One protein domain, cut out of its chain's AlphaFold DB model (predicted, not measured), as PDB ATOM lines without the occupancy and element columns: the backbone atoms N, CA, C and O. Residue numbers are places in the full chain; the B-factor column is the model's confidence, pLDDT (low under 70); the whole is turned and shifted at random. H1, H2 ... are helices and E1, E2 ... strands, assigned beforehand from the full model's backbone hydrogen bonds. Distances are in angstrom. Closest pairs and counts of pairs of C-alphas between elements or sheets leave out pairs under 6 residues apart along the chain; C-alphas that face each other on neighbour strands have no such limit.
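Overview. This is residues 75 to 204 of the 216 residues of an uncharacterized protein of Nitrosopumilus sp (UniProt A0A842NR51). Three long helices, H1, H2 and H3, make an up-and-down bundle; short H4 packs between it and the antiparallel hairpin E1, E2 at one end. 130 residues are printed, mostly helix, with four named helices and two named strands, ordered H1, E1, E2, H2, H3, H4. The whole is loose: radius of gyration of the C-alphas 17.6 A, spans 53 by 38 by 21 A.

Arrangement. After H1, residues 75 to 96, find N 105 of E1, residues 104 to 111, within hydrogen-bond range, 2.8 A, of O 122 in E2, residues 117 to 123. H2, residues 126 to 154, and H3, residues 163 to 188, form a helical hairpin, closest C-alphas 146 and 170, 5.3 A. H4, residues 192 to 202, is closest to E2 at C-alphas 197 and 121, 6.9 A. Every O i to N i+4 pair is within range in H2 and H4.

Along the chain. Find C-alpha 75 at (194.490, 276.960, 278.379) and C-alpha 202 at (199.902, 257.281, 257.063).

Size, cuts and confidence. The printed part has no cut; residues 115 and 204 are under pLDDT 70.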
ATOM      1  N   ASP A  75     195.485 277.368 277.383       89.12
ATOM      2  CA  ASP A  75     194.490 276.960 278.379       89.12
ATOM      3  C   ASP A  75     193.240 276.353 277.735       89.12
ATOM      4  O   ASP A  75     192.739 275.326 278.192       89.12
ATOM      5  N   GLU A  76     192.756 276.940 276.639       86.50
ATOM      6  CA  GLU A  76     191.654 276.360 275.866       86.50
ATOM      7  C   GLU A  76     192.037 275.005 275.268       86.50
ATOM      8  O   GLU A  76     191.236 274.071 275.316       86.50
ATOM      9  N   LEU A  77     193.249 274.888 274.720       88.25
ATOM     10  CA  LEU A  77     193.743 273.639 274.155       88.25
ATOM     11  C   LEU A  77     193.822 272.551 275.230       88.25
ATOM     12  O   LEU A  77     193.255 271.477 275.044       88.25
ATOM     13  N   HIS A  78     194.469 272.852 276.355       92.44
ATOM     14  CA  HIS A  78     194.625 271.955 277.496       92.44
ATOM     15  C   HIS A  78     193.269 271.439 277.996       92.44
ATOM     16  O   HIS A  78     193.062 270.229 278.083       92.44
ATOM     17  N   ASN A  79     192.304 272.338 278.218       92.19
ATOM     18  CA  ASN A  79     190.977 271.983 278.733       92.19
ATOM     19  C   ASN A  79     190.209 271.001 277.830       92.19
ATOM     20  O   ASN A  79     189.366 270.246 278.311       92.19
ATOM     21  N   HIS A  80     190.484 271.002 276.523       89.19
ATOM     22  CA  HIS A  80     189.803 270.133 275.563       89.19
ATOM     23  C   HIS A  80     190.645 268.937 275.111       89.19
ATOM     24  O   HIS A  80     190.105 268.036 274.462       89.19
ATOM     25  N   LEU A  81     191.938 268.898 275.446       91.94
ATOM     26  CA  LEU A  81     192.900 267.974 274.854       91.94
ATOM     27  C   LEU A  81     192.527 266.511 275.089       91.94
ATOM     28  O   LEU A  81     192.450 265.733 274.139       91.94
ATOM     29  N   GLU A  82     192.260 266.131 276.338       93.56
ATOM     30  CA  GLU A  82     191.944 264.741 276.673       93.56
ATOM     31  C   GLU A  82     190.669 264.263 275.972       93.56
ATOM     32  O   GLU A  82     190.636 263.176 275.388       93.56
ATOM     33  N   THR A  83     189.624 265.094 275.979       91.88
ATOM     34  CA  THR A  83     188.348 264.790 275.317       91.88
ATOM     35  C   THR A  83     188.534 264.659 273.810       91.88
ATOM     36  O   THR A  83     188.034 263.705 273.207       91.88
ATOM     37  N   TYR A  84     189.301 265.568 273.210       90.56
ATOM     38  CA  TYR A  84     189.656 265.530 271.797       90.56
ATOM     39  C   TYR A  84     190.407 264.238 271.438       90.56
ATOM     40  O   TYR A  84     189.978 263.504 270.545       90.56
ATOM     41  N   LEU A  85     191.482 263.902 272.157       94.00
ATOM     42  CA  LEU A  85     192.281 262.699 271.901       94.00
ATOM     43  C   LEU A  85     191.463 261.418 272.102       94.00
ATOM     44  O   LEU A  85     191.558 260.487 271.298       94.00
ATOM     45  N   LYS A  86     190.602 261.380 273.125       94.44
ATOM     46  CA  LYS A  86     189.688 260.262 273.373       94.44
ATOM     47  C   LYS A  86     188.691 260.084 272.229       94.44
ATOM     48  O   LYS A  86     188.535 258.962 271.747       94.44
ATOM     49  N   GLY A  87     188.048 261.163 271.781       92.12
ATOM     50  CA  GLY A  87     187.110 261.138 270.655       92.12
ATOM     51  C   GLY A  87     187.785 260.690 269.357       92.12
ATOM     52  O   GLY A  87     187.294 259.785 268.678       92.12
ATOM     53  N   THR A  88     188.965 261.239 269.064       90.88
ATOM     54  CA  THR A  88     189.775 260.861 267.900       90.88
ATOM     55  C   THR A  88     190.167 259.384 267.944       90.88
ATOM     56  O   THR A  88     189.969 258.664 266.965       90.88
ATOM     57  N   ASN A  89     190.648 258.883 269.086       94.00
ATOM     58  CA  ASN A  89     190.987 257.469 269.236       94.00
ATOM     59  C   ASN A  89     189.751 256.574 269.049       94.00
ATOM     60  O   ASN A  89     189.824 255.592 268.319       94.00
ATOM     61  N   GLN A  90     188.595 256.919 269.628       95.25
ATOM     62  CA  GLN A  90     187.350 256.160 269.438       95.25
ATOM     63  C   GLN A  90     186.926 256.089 267.965       95.25
ATOM     64  O   GLN A  90     186.587 255.006 267.477       95.25
ATOM     65  N   LEU A  91     186.996 257.212 267.243       94.88
ATOM     66  CA  LEU A  91     186.726 257.259 265.807       94.88
ATOM     67  C   LEU A  91     187.698 256.362 265.033       94.88
ATOM     68  O   LEU A  91     187.270 255.558 264.203       94.88
ATOM     69  N   VAL A  92     188.993 256.439 265.334       95.19
ATOM     70  CA  VAL A  92     190.009 255.594 264.697       95.19
ATOM     71  C   VAL A  92     189.766 254.110 264.989       95.19
ATOM     72  O   VAL A  92     189.797 253.307 264.061       95.19
ATOM     73  N   GLN A  93     189.444 253.725 266.230       95.38
ATOM     74  CA  GLN A  93     189.089 252.338 266.560       95.38
ATOM     75  C   GLN A  93     187.864 251.864 265.763       95.38
ATOM     76  O   GLN A  93     187.831 250.729 265.288       95.38
ATOM     77  N   HIS A  94     186.853 252.721 265.594       96.31
ATOM     78  CA  HIS A  94     185.685 252.406 264.773       96.31
ATOM     79  C   HIS A  94     186.062 252.200 263.296       96.31
ATOM     80  O   HIS A  94     185.608 251.240 262.675       96.31
ATOM     81  N   LEU A  95     186.924 253.059 262.747       95.31
ATOM     82  CA  LEU A  95     187.440 252.940 261.382       95.31
ATOM     83  C   LEU A  95     188.254 251.650 261.193       95.31
ATOM     84  O   LEU A  95     188.028 250.918 260.231       95.31
ATOM     85  N   MET A  96     189.135 251.312 262.139       94.69
ATOM     86  CA  MET A  96     189.960 250.097 262.091       94.69
ATOM     87  C   MET A  96     189.135 248.807 262.018       94.69
ATOM     88  O   MET A  96     189.546 247.868 261.342       94.69
ATOM     89  N   LYS A  97     187.948 248.753 262.642       94.25
ATOM     90  CA  LYS A  97     187.039 247.588 262.552       94.25
ATOM     91  C   LYS A  97     186.579 247.285 261.122       94.25
ATOM     92  O   LYS A  97     186.110 246.185 260.852       94.25
ATOM     93  N   GLN A  98     186.687 248.253 260.214       93.50
ATOM     94  CA  GLN A  98     186.315 248.097 258.810       93.50
ATOM     95  C   GLN A  98     187.470 247.574 257.941       93.50
ATOM     96  O   GLN A  98     187.248 247.240 256.775       93.50
ATOM     97  N   LEU A  99     188.689 247.507 258.485       92.19
ATOM     98  CA  LEU A  99     189.865 246.991 257.795       92.19
ATOM     99  C   LEU A  99     189.931 245.465 257.900       92.19
ATOM    100  O   LEU A  99     189.531 244.863 258.895       92.19
ATOM    101  N   LYS A 100     190.488 244.831 256.867       88.88
ATOM    102  CA  LYS A 100     190.757 243.391 256.832       88.88
ATOM    103  C   LYS A 100     192.255 243.147 256.700       88.88
ATOM    104  O   LYS A 100     192.962 243.913 256.047       88.88
ATOM    105  N   LYS A 101     192.735 242.070 257.324       87.81
ATOM    106  CA  LYS A 101     194.137 241.637 257.242       87.81
ATOM    107  C   LYS A 101     194.321 240.657 256.068       87.81
ATOM    108  O   LYS A 101     193.416 239.851 255.843       87.81
ATOM    109  N   PRO A 102     195.457 240.679 255.344       87.56
ATOM    110  CA  PRO A 102     196.524 241.689 255.383       87.56
ATOM    111  C   PRO A 102     196.148 242.952 254.587       87.56
ATOM    112  O   PRO A 102     195.696 242.845 253.454       87.56
ATOM    113  N   LEU A 103     196.359 244.150 255.136       89.19
ATOM    114  CA  LEU A 103     195.900 245.408 254.522       89.19
ATOM    115  C   LEU A 103     196.482 245.675 253.116       89.19
ATOM    116  O   LEU A 103     195.800 246.265 252.274       89.19
ATOM    117  N   PHE A 104     197.710 245.215 252.863       90.31
ATOM    118  CA  PHE A 104     198.404 245.380 251.587       90.31
ATOM    119  C   PHE A 104     198.608 244.049 250.861       90.31
ATOM    120  O   PHE A 104     198.778 243.001 251.488       90.31
ATOM    121  N   LYS A 105     198.626 244.121 249.530       87.12
ATOM    122  CA  LYS A 105     198.982 243.052 248.596       87.12
ATOM    123  C   LYS A 105     200.147 243.501 247.718       87.12
ATOM    124  O   LYS A 105     200.409 244.697 247.596       87.12
ATOM    125  N   ASP A 106     200.852 242.523 247.152       86.44
ATOM    126  CA  ASP A 106     201.905 242.728 246.149       86.44
ATOM    127  C   ASP A 106     202.953 243.783 246.529       86.44
ATOM    128  O   ASP A 106     203.442 244.542 245.692       86.44
ATOM    129  N   VAL A 107     203.317 243.815 247.817       87.38
ATOM    130  CA  VAL A 107     204.320 244.744 248.341       87.38
ATOM    131  C   VAL A 107     205.690 244.377 247.773       87.38
ATOM    132  O   VAL A 107     206.238 243.320 248.092       87.38
ATOM    133  N   LYS A 108     206.251 245.261 246.946       86.75
ATOM    134  CA  LYS A 108     207.559 245.103 246.301       86.75
ATOM    135  C   LYS A 108     208.435 246.304 246.625       86.75
ATOM    136  O   LYS A 108     207.992 247.446 246.530       86.75
ATOM    137  N   GLU A 109     209.684 246.029 246.973       84.06
ATOM    138  CA  GLU A 109     210.718 247.038 247.185       84.06
ATOM    139  C   GLU A 109     211.762 246.880 246.075       84.06
ATOM    140  O   GLU A 109     212.332 245.802 245.896       84.06
ATOM    141  N   LYS A 110     211.976 247.933 245.284       84.19
ATOM    142  CA  LYS A 110     212.936 247.952 244.177       84.19
ATOM    143  C   LYS A 110     214.015 248.986 244.470       84.19
ATOM    144  O   LYS A 110     213.699 250.155 244.666       84.19
ATOM    145  N   LYS A 111     215.285 248.579 244.452       81.88
ATOM    146  CA  LYS A 111     216.406 249.528 244.503       81.88
ATOM    147  C   LYS A 111     216.394 250.402 243.250       81.88
ATOM    148  O   LYS A 111     216.277 249.882 242.139       81.88
ATOM    149  N   LEU A 112     216.478 251.711 243.438       79.56
ATOM    150  CA  LEU A 112     216.575 252.679 242.353       79.56
ATOM    151  C   LEU A 112     218.036 252.825 241.923       79.56
ATOM    152  O   LEU A 112     218.941 252.795 242.755       79.56
ATOM    153  N   GLU A 113     218.258 253.006 240.622       75.94
ATOM    154  CA  GLU A 113     219.599 253.153 240.032       75.94
ATOM    155  C   GLU A 113     220.350 254.378 240.576       75.94
ATOM    156  O   GLU A 113     221.569 254.357 240.693       75.94
ATOM    157  N   GLN A 114     219.616 255.419 240.978       75.25
ATOM    158  CA  GLN A 114     220.148 256.672 241.529       75.25
ATOM    159  C   GLN A 114     220.387 256.618 243.053       75.25
ATOM    160  O   GLN A 114     220.714 257.632 243.665       75.25
ATOM    161  N   GLY A 115     220.223 255.445 243.674       69.38
ATOM    162  CA  GLY A 115     220.230 255.277 245.127       69.38
ATOM    163  C   GLY A 115     218.831 255.416 245.741       69.38
ATOM    164  O   GLY A 115     217.962 256.116 245.227       69.38
ATOM    165  N   GLY A 116     218.601 254.707 246.849       71.00
ATOM    166  CA  GLY A 116     217.295 254.619 247.514       71.00
ATOM    167  C   GLY A 116     216.427 253.447 247.037       71.00
ATOM    168  O   GLY A 116     216.778 252.709 246.115       71.00
ATOM    169  N   ASN A 117     215.279 253.266 247.696       77.31
ATOM    170  CA  ASN A 117     214.335 252.183 247.422       77.31
ATOM    171  C   ASN A 117     212.975 252.765 247.016       77.31
ATOM    172  O   ASN A 117     212.441 253.640 247.695       77.31
ATOM    173  N   SER A 118     212.399 252.254 245.931       80.94
ATOM    174  CA  SER A 118     211.006 252.479 245.551       80.94
ATOM    175  C   SER A 118     210.131 251.379 246.139       80.94
ATOM    176  O   SER A 118     210.482 250.199 246.074       80.94
ATOM    177  N   LEU A 119     208.997 251.770 246.710       85.44
ATOM    178  CA  LEU A 119     208.031 250.867 247.313       85.44
ATOM    179  C   LEU A 119     206.723 250.916 246.524       85.44
ATOM    180  O   LEU A 119     206.122 251.977 246.378       85.44
ATOM    181  N   SER A 120     206.258 249.762 246.052       86.56
ATOM    182  CA  SER A 120     204.941 249.616 245.427       86.56
ATOM    183  C   SER A 120     204.092 248.633 246.215       86.56
ATOM    184  O   SER A 120     204.593 247.586 246.625       86.56
ATOM    185  N   PHE A 121     202.813 248.941 246.397       88.44
ATOM    186  CA  PHE A 121     201.859 248.075 247.077       88.44
ATOM    187  C   PHE A 121     200.439 248.341 246.579       88.44
ATOM    188  O   PHE A 121     200.108 249.453 246.162       88.44
ATOM    189  N   GLU A 122     199.581 247.332 246.685       86.88
ATOM    190  CA  GLU A 122     198.149 247.456 246.441       86.88
ATOM    191  C   GLU A 122     197.382 247.401 247.759       86.88
ATOM    192  O   GLU A 122     197.682 246.600 248.643       86.88
ATOM    193  N   ILE A 123     196.363 248.246 247.904       87.12
ATOM    194  CA  ILE A 123     195.431 248.161 249.029       87.12
ATOM    195  C   ILE A 123     194.266 247.250 248.659       87.12
ATOM    196  O   ILE A 123     193.794 247.271 247.527       87.12
ATOM    197  N   GLN A 124     193.774 246.460 249.618       82.00
ATOM    198  CA  GLN A 124     192.776 245.421 249.336       82.00
ATOM    199  C   GLN A 124     191.508 245.908 248.611       82.00
ATOM    200  O   GLN A 124     190.859 245.111 247.936       82.00
ATOM    201  N   SER A 125     191.097 247.161 248.819       87.19
ATOM    202  CA  SER A 125     189.918 247.751 248.180       87.19
ATOM    203  C   SER A 125     189.922 249.276 248.284       87.19
ATOM    204  O   SER A 125     190.535 249.837 249.193       87.19
ATOM    205  N   GLU A 126     189.138 249.940 247.432       88.12
ATOM    206  CA  GLU A 126     188.879 251.384 247.542       88.12
ATOM    207  C   GLU A 126     188.208 251.766 248.868       88.12
ATOM    208  O   GLU A 126     188.520 252.802 249.453       88.12
ATOM    209  N   LYS A 127     187.366 250.888 249.429       91.12
ATOM    210  CA  LYS A 127     186.814 251.091 250.776       91.12
ATOM    211  C   LYS A 127     187.924 251.133 251.830       91.12
ATOM    212  O   LYS A 127     187.937 252.034 252.664       91.12
ATOM    213  N   ALA A 128     188.860 250.184 251.792       91.12
ATOM    214  CA  ALA A 128     189.999 250.165 252.710       91.12
ATOM    215  C   ALA A 128     190.906 251.390 252.508       91.12
ATOM    216  O   ALA A 128     191.365 251.965 253.495       91.12
ATOM    217  N   ARG A 129     191.096 251.836 251.257       91.06
ATOM    218  CA  ARG A 129     191.799 253.086 250.931       91.06
ATOM    219  C   ARG A 129     191.149 254.283 251.613       91.06
ATOM    220  O   ARG A 129     191.828 254.989 252.346       91.06
ATOM    221  N   GLY A 130     189.838 254.462 251.451       90.62
ATOM    222  CA  GLY A 130     189.098 255.551 252.092       90.62
ATOM    223  C   GLY A 130     189.190 255.522 253.622       90.62
ATOM    224  O   GLY A 130     189.403 256.557 254.250       90.62
ATOM    225  N   VAL A 131     189.098 254.334 254.231       93.38
ATOM    226  CA  VAL A 131     189.279 254.164 255.684       93.38
ATOM    227  C   VAL A 131     190.689 254.578 256.118       93.38
ATOM    228  O   VAL A 131     190.824 255.335 257.076       93.38
ATOM    229  N   MET A 132     191.730 254.142 255.405       92.12
ATOM    230  CA  MET A 132     193.116 254.507 255.714       92.12
ATOM    231  C   MET A 132     193.391 255.998 255.535       92.12
ATOM    232  O   MET A 132     194.046 256.592 256.388       92.12
ATOM    233  N   THR A 133     192.842 256.625 254.492       89.69
ATOM    234  CA  THR A 133     192.904 258.080 254.303       89.69
ATOM    235  C   THR A 133     192.305 258.810 255.503       89.69
ATOM    236  O   THR A 133     192.928 259.723 256.039       89.69
ATOM    237  N   ASN A 134     191.141 258.372 255.990       90.38
ATOM    238  CA  ASN A 134     190.505 258.981 257.159       90.38
ATOM    239  C   ASN A 134     191.324 258.785 258.443       90.38
ATOM    240  O   ASN A 134     191.429 259.714 259.239       90.38
ATOM    241  N   ILE A 135     191.926 257.609 258.648       92.81
ATOM    242  CA  ILE A 135     192.801 257.360 259.805       92.81
ATOM    243  C   ILE A 135     194.066 258.228 259.729       92.81
ATOM    244  O   ILE A 135     194.442 258.839 260.727       92.81
ATOM    245  N   SER A 136     194.692 258.323 258.553       89.94
ATOM    246  CA  SER A 136     195.851 259.192 258.312       89.94
ATOM    247  C   SER A 136     195.526 260.659 258.613       89.94
ATOM    248  O   SER A 136     196.311 261.328 259.281       89.94
ATOM    249  N   LEU A 137     194.337 261.136 258.228       85.88
ATOM    250  CA  LEU A 137     193.873 262.483 258.564       85.88
ATOM    251  C   LEU A 137     193.769 262.699 260.085       85.88
ATOM    252  O   LEU A 137     194.253 263.704 260.598       85.88
ATOM    253  N   GLN A 138     193.194 261.745 260.825       89.19
ATOM    254  CA  GLN A 138     193.107 261.842 262.289       89.19
ATOM    255  C   GLN A 138     194.488 261.854 262.960       89.19
ATOM    256  O   GLN A 138     194.725 262.638 263.877       89.19
ATOM    257  N   LEU A 139     195.414 261.019 262.486       90.06
ATOM    258  CA  LEU A 139     196.797 261.005 262.967       90.06
ATOM    259  C   LEU A 139     197.520 262.325 262.682       90.06
ATOM    260  O   LEU A 139     198.239 262.819 263.548       90.06
ATOM    261  N   SER A 140     197.294 262.916 261.504       84.25
ATOM    262  CA  SER A 140     197.816 264.241 261.156       84.25
ATOM    263  C   SER A 140     197.326 265.302 262.142       84.25
ATOM    264  O   SER A 140     198.132 266.076 262.650       84.25
ATOM    265  N   HIS A 141     196.044 265.288 262.519       85.19
ATOM    266  CA  HIS A 141     195.523 266.242 263.497       85.19
ATOM    267  C   HIS A 141     196.128 266.069 264.903       85.19
ATOM    268  O   HIS A 141     196.491 267.064 265.526       85.19
ATOM    269  N   ILE A 142     196.305 264.832 265.395       89.88
ATOM    270  CA  ILE A 142     196.990 264.586 266.683       89.88
ATOM    271  C   ILE A 142     198.413 265.154 266.642       89.88
ATOM    272  O   ILE A 142     198.860 265.812 267.582       89.88
ATOM    273  N   HIS A 143     199.124 264.918 265.539       85.62
ATOM    274  CA  HIS A 143     200.478 265.423 265.368       85.62
ATOM    275  C   HIS A 143     200.522 266.960 265.302       85.62
ATOM    276  O   HIS A 143     201.372 267.568 265.951       85.62
ATOM    277  N   GLN A 144     199.569 267.599 264.613       81.50
ATOM    278  CA  GLN A 144     199.427 269.061 264.580       81.50
ATOM    279  C   GLN A 144     199.201 269.650 265.977       81.50
ATOM    280  O   GLN A 144     199.832 270.644 266.325       81.50
ATOM    281  N   VAL A 145     198.363 269.021 266.805       87.25
ATOM    282  CA  VAL A 145     198.155 269.454 268.197       87.25
ATOM    283  C   VAL A 145     199.438 269.311 269.022       87.25
ATOM    284  O   VAL A 145     199.823 270.243 269.726       87.25
ATOM    285  N   SER A 146     200.153 268.190 268.884       89.38
ATOM    286  CA  SER A 146     201.457 267.995 269.536       89.38
ATOM    287  C   SER A 146     202.477 269.066 269.135       89.38
ATOM    288  O   SER A 146     203.270 269.517 269.965       89.38
ATOM    289  N   PHE A 147     202.482 269.456 267.859       84.19
ATOM    290  CA  PHE A 147     203.344 270.515 267.354       84.19
ATOM    291  C   PHE A 147     202.947 271.876 267.932       84.19
ATOM    292  O   PHE A 147     203.813 272.607 268.400       84.19
ATOM    293  N   LEU A 148     201.650 272.188 267.983       83.31
ATOM    294  CA  LEU A 148     201.139 273.438 268.548       83.31
ATOM    295  C   LEU A 148     201.534 273.615 270.024       83.31
ATOM    296  O   LEU A 148     201.956 274.695 270.423       83.31
ATOM    297  N   LEU A 149     201.487 272.541 270.818       87.31
ATOM    298  CA  LEU A 149     201.975 272.547 272.204       87.31
ATOM    299  C   LEU A 149     203.468 272.889 272.288       87.31
ATOM    300  O   LEU A 149     203.888 273.680 273.133       87.31
ATOM    301  N   THR A 150     204.270 272.333 271.377       83.94
ATOM    302  CA  THR A 150     205.700 272.662 271.271       83.94
ATOM    303  C   THR A 150     205.891 274.125 270.877       83.94
ATOM    304  O   THR A 150     206.719 274.818 271.457       83.94
ATOM    305  N   TYR A 151     205.088 274.617 269.935       82.12
ATOM    306  CA  TYR A 151     205.137 275.994 269.462       82.12
ATOM    307  C   TYR A 151     204.824 277.003 270.576       82.12
ATOM    308  O   TYR A 151     205.579 277.955 270.768       82.12
ATOM    309  N   TYR A 152     203.796 276.748 271.393       84.62
ATOM    310  CA  TYR A 152     203.490 277.586 272.557       84.62
ATOM    311  C   TYR A 152     204.623 277.642 273.575       84.62
ATOM    312  O   TYR A 152     204.855 278.698 274.165       84.62
ATOM    313  N   LYS A 153     205.366 276.545 273.760       84.06
ATOM    314  CA  LYS A 153     206.571 276.549 274.599       84.06
ATOM    315  C   LYS A 153     207.653 277.446 274.001       84.06
ATOM    316  O   LYS A 153     208.194 278.283 274.716       84.06
ATOM    317  N   THR A 154     207.929 277.317 272.704       81.25
ATOM    318  CA  THR A 154     208.960 278.108 272.010       81.25
ATOM    319  C   THR A 154     208.664 279.609 272.039       81.25
ATOM    320  O   THR A 154     209.583 280.407 272.198       81.25
ATOM    321  N   LEU A 155     207.391 279.999 271.940       84.19
ATOM    322  CA  LEU A 155     206.965 281.402 271.978       84.19
ATOM    323  C   LEU A 155     206.703 281.950 273.391       84.19
ATOM    324  O   LEU A 155     206.220 283.071 273.525       84.19
ATOM    325  N   ASN A 156     206.986 281.186 274.454       84.50
ATOM    326  CA  ASN A 156     206.644 281.548 275.837       84.50
ATOM    327  C   ASN A 156     205.149 281.888 276.039       84.50
ATOM    328  O   ASN A 156     204.792 282.706 276.885       84.50
ATOM    329  N   GLN A 157     204.265 281.239 275.275       85.56
ATOM    330  CA  GLN A 157     202.807 281.398 275.352       85.56
ATOM    331  C   GLN A 157     202.153 280.413 276.338       85.56
ATOM    332  O   GLN A 157     200.939 280.442 276.538       85.56
ATOM    333  N   ILE A 158     202.947 279.553 276.986       88.44
ATOM    334  CA  ILE A 158     202.492 278.723 278.109       88.44
ATOM    335  C   ILE A 158     202.397 279.591 279.375       88.44
ATOM    336  O   ILE A 158     203.397 280.203 279.764       88.44
ATOM    337  N   PRO A 159     201.249 279.614 280.078       90.50
ATOM    338  CA  PRO A 159     201.108 280.346 281.328       90.50
ATOM    339  C   PRO A 159     202.146 279.933 282.374       90.50
ATOM    340  O   PRO A 159     202.524 278.763 282.504       90.50
ATOM    341  N   LYS A 160     202.584 280.909 283.175       91.50
ATOM    342  CA  LYS A 160     203.592 280.695 284.217       91.50
ATOM    343  C   LYS A 160     203.158 279.571 285.165       91.50
ATOM    344  O   LYS A 160     202.043 279.566 285.673       91.50
ATOM    345  N   GLY A 161     204.061 278.620 285.404       92.25
ATOM    346  CA  GLY A 161     203.806 277.449 286.250       92.25
ATOM    347  C   GLY A 161     203.173 276.251 285.532       92.25
ATOM    348  O   GLY A 161     203.156 275.169 286.112       92.25
ATOM    349  N   LYS A 162     202.734 276.386 284.271       94.44
ATOM    350  CA  LYS A 162     202.105 275.296 283.501       94.44
ATOM    351  C   LYS A 162     203.043 274.558 282.540       94.44
ATOM    352  O   LYS A 162     202.591 273.690 281.809       94.44
ATOM    353  N   LEU A 163     204.352 274.824 282.558       92.38
ATOM    354  CA  LEU A 163     205.306 274.138 281.666       92.38
ATOM    355  C   LEU A 163     205.264 272.607 281.803       92.38
ATOM    356  O   LEU A 163     205.187 271.913 280.797       92.38
ATOM    357  N   LYS A 164     205.208 272.087 283.036       94.44
ATOM    358  CA  LYS A 164     205.069 270.638 283.275       94.44
ATOM    359  C   LYS A 164     203.747 270.071 282.744       94.44
ATOM    360  O   LYS A 164     203.713 268.934 282.294       94.44
ATOM    361  N   GLN A 165     202.671 270.859 282.806       95.06
ATOM    362  CA  GLN A 165     201.375 270.483 282.240       95.06
ATOM    363  C   GLN A 165     201.474 270.404 280.712       95.06
ATOM    364  O   GLN A 165     201.032 269.426 280.127       95.06
ATOM    365  N   ALA A 166     202.137 271.376 280.081       92.94
ATOM    366  CA  ALA A 166     202.360 271.383 278.639       92.94
ATOM    367  C   ALA A 166     203.240 270.208 278.173       92.94
ATOM    368  O   ALA A 166     202.981 269.634 277.117       92.94
ATOM    369  N   ASP A 167     204.250 269.822 278.964       93.31
ATOM    370  CA  ASP A 167     205.058 268.622 278.710       93.31
ATOM    371  C   ASP A 167     204.199 267.350 278.749       93.31
ATOM    372  O   ASP A 167     204.274 266.525 277.839       93.31
ATOM    373  N   TYR A 168     203.338 267.225 279.762       95.94
ATOM    374  CA  TYR A 168     202.399 266.110 279.882       95.94
ATOM    375  C   TYR A 168     201.392 266.070 278.723       95.94
ATOM    376  O   TYR A 168     201.160 265.017 278.132       95.94
ATOM    377  N   ASP A 169     200.827 267.218 278.350       95.75
ATOM    378  CA  ASP A 169     199.900 267.354 277.225       95.75
ATOM    379  C   ASP A 169     200.555 266.894 275.907       95.75
ATOM    380  O   ASP A 169     199.949 266.181 275.096       95.75
ATOM    381  N   GLN A 170     201.824 267.260 275.698       93.00
ATOM    382  CA  GLN A 170     202.603 266.846 274.535       93.00
ATOM    383  C   GLN A 170     202.860 265.333 274.552       93.00
ATOM    384  O   GLN A 170     202.658 264.661 273.535       93.00
ATOM    385  N   GLU A 171     203.263 264.782 275.698       94.81
ATOM    386  CA  GLU A 171     203.459 263.341 275.878       94.81
ATOM    387  C   GLU A 171     202.168 262.565 275.592       94.81
ATOM    388  O   GLU A 171     202.195 261.549 274.893       94.81
ATOM    389  N   LEU A 172     201.021 263.072 276.046       96.56
ATOM    390  CA  LEU A 172     199.722 262.461 275.804       96.56
ATOM    391  C   LEU A 172     199.389 262.399 274.304       96.56
ATOM    392  O   LEU A 172     198.901 261.368 273.826       96.56
ATOM    393  N   CYS A 173     199.700 263.452 273.541       93.81
ATOM    394  CA  CYS A 173     199.553 263.445 272.082       93.81
ATOM    395  C   CYS A 173     200.436 262.374 271.431       93.81
ATOM    396  O   CYS A 173     199.944 261.559 270.647       93.81
ATOM    397  N   VAL A 174     201.728 262.348 271.779       91.31
ATOM    398  CA  VAL A 174     202.711 261.404 271.221       91.31
ATOM    399  C   VAL A 174     202.336 259.963 271.554       91.31
ATOM    400  O   VAL A 174     202.358 259.098 270.676       91.31
ATOM    401  N   LYS A 175     201.922 259.702 272.794       94.81
ATOM    402  CA  LYS A 175     201.464 258.385 273.237       94.81
ATOM    403  C   LYS A 175     200.221 257.942 272.469       94.81
ATOM    404  O   LYS A 175     200.212 256.844 271.922       94.81
ATOM    405  N   THR A 176     199.209 258.806 272.353       95.44
ATOM    406  CA  THR A 176     197.975 258.495 271.608       95.44
ATOM    407  C   THR A 176     198.271 258.182 270.142       95.44
ATOM    408  O   THR A 176     197.757 257.206 269.592       95.44
ATOM    409  N   TYR A 177     199.131 258.988 269.515       92.50
ATOM    410  CA  TYR A 177     199.600 258.771 268.151       92.50
ATOM    411  C   TYR A 177     200.290 257.404 268.008       92.50
ATOM    412  O   TYR A 177     199.922 256.603 267.147       92.50
ATOM    413  N   SER A 178     201.257 257.116 268.885       91.19
ATOM    414  CA  SER A 178     202.024 255.866 268.886       91.19
ATOM    415  C   SER A 178     201.125 254.640 269.069       91.19
ATOM    416  O   SER A 178     201.211 253.691 268.289       91.19
ATOM    417  N   ASP A 179     200.198 254.681 270.029       94.25
ATOM    418  CA  ASP A 179     199.264 253.587 270.313       94.25
ATOM    419  C   ASP A 179     198.386 253.249 269.100       94.25
ATOM    420  O   ASP A 179     198.139 252.075 268.802       94.25
ATOM    421  N   ILE A 180     197.931 254.267 268.363       93.94
ATOM    422  CA  ILE A 180     197.176 254.078 267.119       93.94
ATOM    423  C   ILE A 180     198.053 253.416 266.053       93.94
ATOM    424  O   ILE A 180     197.626 252.432 265.440       93.94
ATOM    425  N   VAL A 181     199.269 253.923 265.832       90.75
ATOM    426  CA  VAL A 181     200.192 253.366 264.834       90.75
ATOM    427  C   VAL A 181     200.513 251.910 265.159       90.75
ATOM    428  O   VAL A 181     200.391 251.061 264.280       90.75
ATOM    429  N   MET A 182     200.831 251.585 266.415       90.94
ATOM    430  CA  MET A 182     201.110 250.212 266.849       90.94
ATOM    431  C   MET A 182     199.960 249.254 266.526       90.94
ATOM    432  O   MET A 182     200.202 248.177 265.983       90.94
ATOM    433  N   LYS A 183     198.708 249.661 266.762       93.00
ATOM    434  CA  LYS A 183     197.533 248.850 266.401       93.00
ATOM    435  C   LYS A 183     197.396 248.662 264.891       93.00
ATOM    436  O   LYS A 183     197.075 247.567 264.437       93.00
ATOM    437  N   LEU A 184     197.681 249.689 264.086       91.50
ATOM    438  CA  LEU A 184     197.677 249.567 262.622       91.50
ATOM    439  C   LEU A 184     198.756 248.608 262.112       91.50
ATOM    440  O   LEU A 184     198.512 247.877 261.149       91.50
ATOM    441  N   ARG A 185     199.922 248.548 262.771       90.31
ATOM    442  CA  ARG A 185     201.000 247.609 262.412       90.31
ATOM    443  C   ARG A 185     200.531 246.154 262.453       90.31
ATOM    444  O   ARG A 185     200.997 245.333 261.660       90.31
ATOM    445  N   GLU A 186     199.555 245.832 263.301       89.25
ATOM    446  CA  GLU A 186     198.963 244.497 263.361       89.25
ATOM    447  C   GLU A 186     198.178 244.112 262.098       89.25
ATOM    448  O   GLU A 186     197.933 242.922 261.890       89.25
ATOM    449  N   PHE A 187     197.752 245.073 261.267       87.81
ATOM    450  CA  PHE A 187     197.004 244.815 260.030       87.81
ATOM    451  C   PHE A 187     197.893 244.508 258.823       87.81
ATOM    452  O   PHE A 187     197.412 243.934 257.844       87.81
ATOM    453  N   VAL A 188     199.175 244.866 258.890       85.25
ATOM    454  CA  VAL A 188     200.135 244.739 257.778       85.25
ATOM    455  C   VAL A 188     201.183 243.646 258.024       85.25
ATOM    456  O   VAL A 188     201.793 243.157 257.078       85.25
ATOM    457  N   GLY A 189     201.347 243.203 259.279       79.81
ATOM    458  CA  GLY A 189     202.288 242.149 259.670       79.81
ATOM    459  C   GLY A 189     203.729 242.651 259.832       79.81
ATOM    460  O   GLY A 189     204.038 243.795 259.535       79.81
ATOM    461  N   ARG A 190     204.648 241.807 260.321       80.31
ATOM    462  CA  ARG A 190     206.000 242.229 260.763       80.31
ATOM    463  C   ARG A 190     207.027 242.475 259.646       80.31
ATOM    464  O   ARG A 190     208.165 242.817 259.944       80.31
ATOM    465  N   ARG A 191     206.670 242.267 258.375       86.00
ATOM    466  CA  ARG A 191     207.612 242.430 257.256       86.00
ATOM    467  C   ARG A 191     207.955 243.907 257.074       86.00
ATOM    468  O   ARG A 191     207.049 244.720 256.918       86.00
ATOM    469  N   GLU A 192     209.243 244.231 257.016       86.44
ATOM    470  CA  GLU A 192     209.737 245.612 256.917       86.44
ATOM    471  C   GLU A 192     209.102 246.382 255.750       86.44
ATOM    472  O   GLU A 192     208.560 247.463 255.949       86.44
ATOM    473  N   ALA A 193     209.045 245.791 254.552       85.75
ATOM    474  CA  ALA A 193     208.414 246.427 253.394       85.75
ATOM    475  C   ALA A 193     206.920 246.750 253.616       85.75
ATOM    476  O   ALA A 193     206.416 247.751 253.115       85.75
ATOM    477  N   HIS A 194     206.200 245.931 254.393       87.50
ATOM    478  CA  HIS A 194     204.788 246.180 254.715       87.50
ATOM    479  C   HIS A 194     204.634 247.283 255.773       87.50
ATOM    480  O   HIS A 194     203.667 248.041 255.733       87.50
ATOM    481  N   GLN A 195     205.596 247.396 256.692       87.00
ATOM    482  CA  GLN A 195     205.676 248.500 257.648       87.00
ATOM    483  C   GLN A 195     205.968 249.824 256.930       87.00
ATOM    484  O   GLN A 195     205.242 250.792 257.133       87.00
ATOM    485  N   LYS A 196     206.924 249.836 255.994       86.81
ATOM    486  CA  LYS A 196     207.196 250.996 255.128       86.81
ATOM    487  C   LYS A 196     205.972 251.395 254.295       86.81
ATOM    488  O   LYS A 196     205.712 252.580 254.116       86.81
ATOM    489  N   ALA A 197     205.189 250.421 253.817       87.38
ATOM    490  CA  ALA A 197     203.962 250.692 253.057       87.38
ATOM    491  C   ALA A 197     202.898 251.368 253.930       87.38
ATOM    492  O   ALA A 197     202.239 252.312 253.496       87.38
ATOM    493  N   LEU A 198     202.772 250.919 255.184       88.88
ATOM    494  CA  LEU A 198     201.888 251.543 256.161       88.88
ATOM    495  C   LEU A 198     202.306 252.987 256.423       88.88
ATOM    496  O   LEU A 198     201.474 253.883 256.331       88.88
ATOM    497  N   GLU A 199     203.585 253.212 256.705       86.00
ATOM    498  CA  GLU A 199     204.136 254.542 256.958       86.00
ATOM    499  C   GLU A 199     203.902 255.465 255.754       86.00
ATOM    500  O   GLU A 199     203.302 256.528 255.910       86.00
ATOM    501  N   SER A 200     204.221 255.023 254.535       83.38
ATOM    502  CA  SER A 200     203.967 255.795 253.310       83.38
ATOM    503  C   SER A 200     202.503 256.221 253.149       83.38
ATOM    504  O   SER A 200     202.249 257.285 252.593       83.38
ATOM    505  N   MET A 201     201.545 255.413 253.615       84.06
ATOM    506  CA  MET A 201     200.114 255.728 253.552       84.06
ATOM    507  C   MET A 201     199.639 256.598 254.726       84.06
ATOM    508  O   MET A 201     198.717 257.403 254.580       84.06
ATOM    509  N   LEU A 202     200.245 256.461 255.902       83.44
ATOM    510  CA  LEU A 202     199.902 257.281 257.063       83.44
ATOM    511  C   LEU A 202     200.447 258.702 256.958       83.44
ATOM    512  O   LEU A 202     199.783 259.628 257.418       83.44
ATOM    513  N   PHE A 203     201.590 258.879 256.302       73.00
ATOM    514  CA  PHE A 203     202.248 260.173 256.136       73.00
ATOM    515  C   PHE A 203     201.902 260.877 254.813       73.00
ATOM    516  O   PHE A 203     202.542 261.862 254.456       73.00
ATOM    517  N   THR A 204     200.871 260.411 254.093       67.50
ATOM    518  CA  THR A 204     200.415 261.056 252.845       67.50
ATOM    519  C   THR A 204     199.827 262.447 253.079       67.50
ATOM    520  O   THR A 204     199.964 263.327 252.233       67.50
TER     521      THR A 204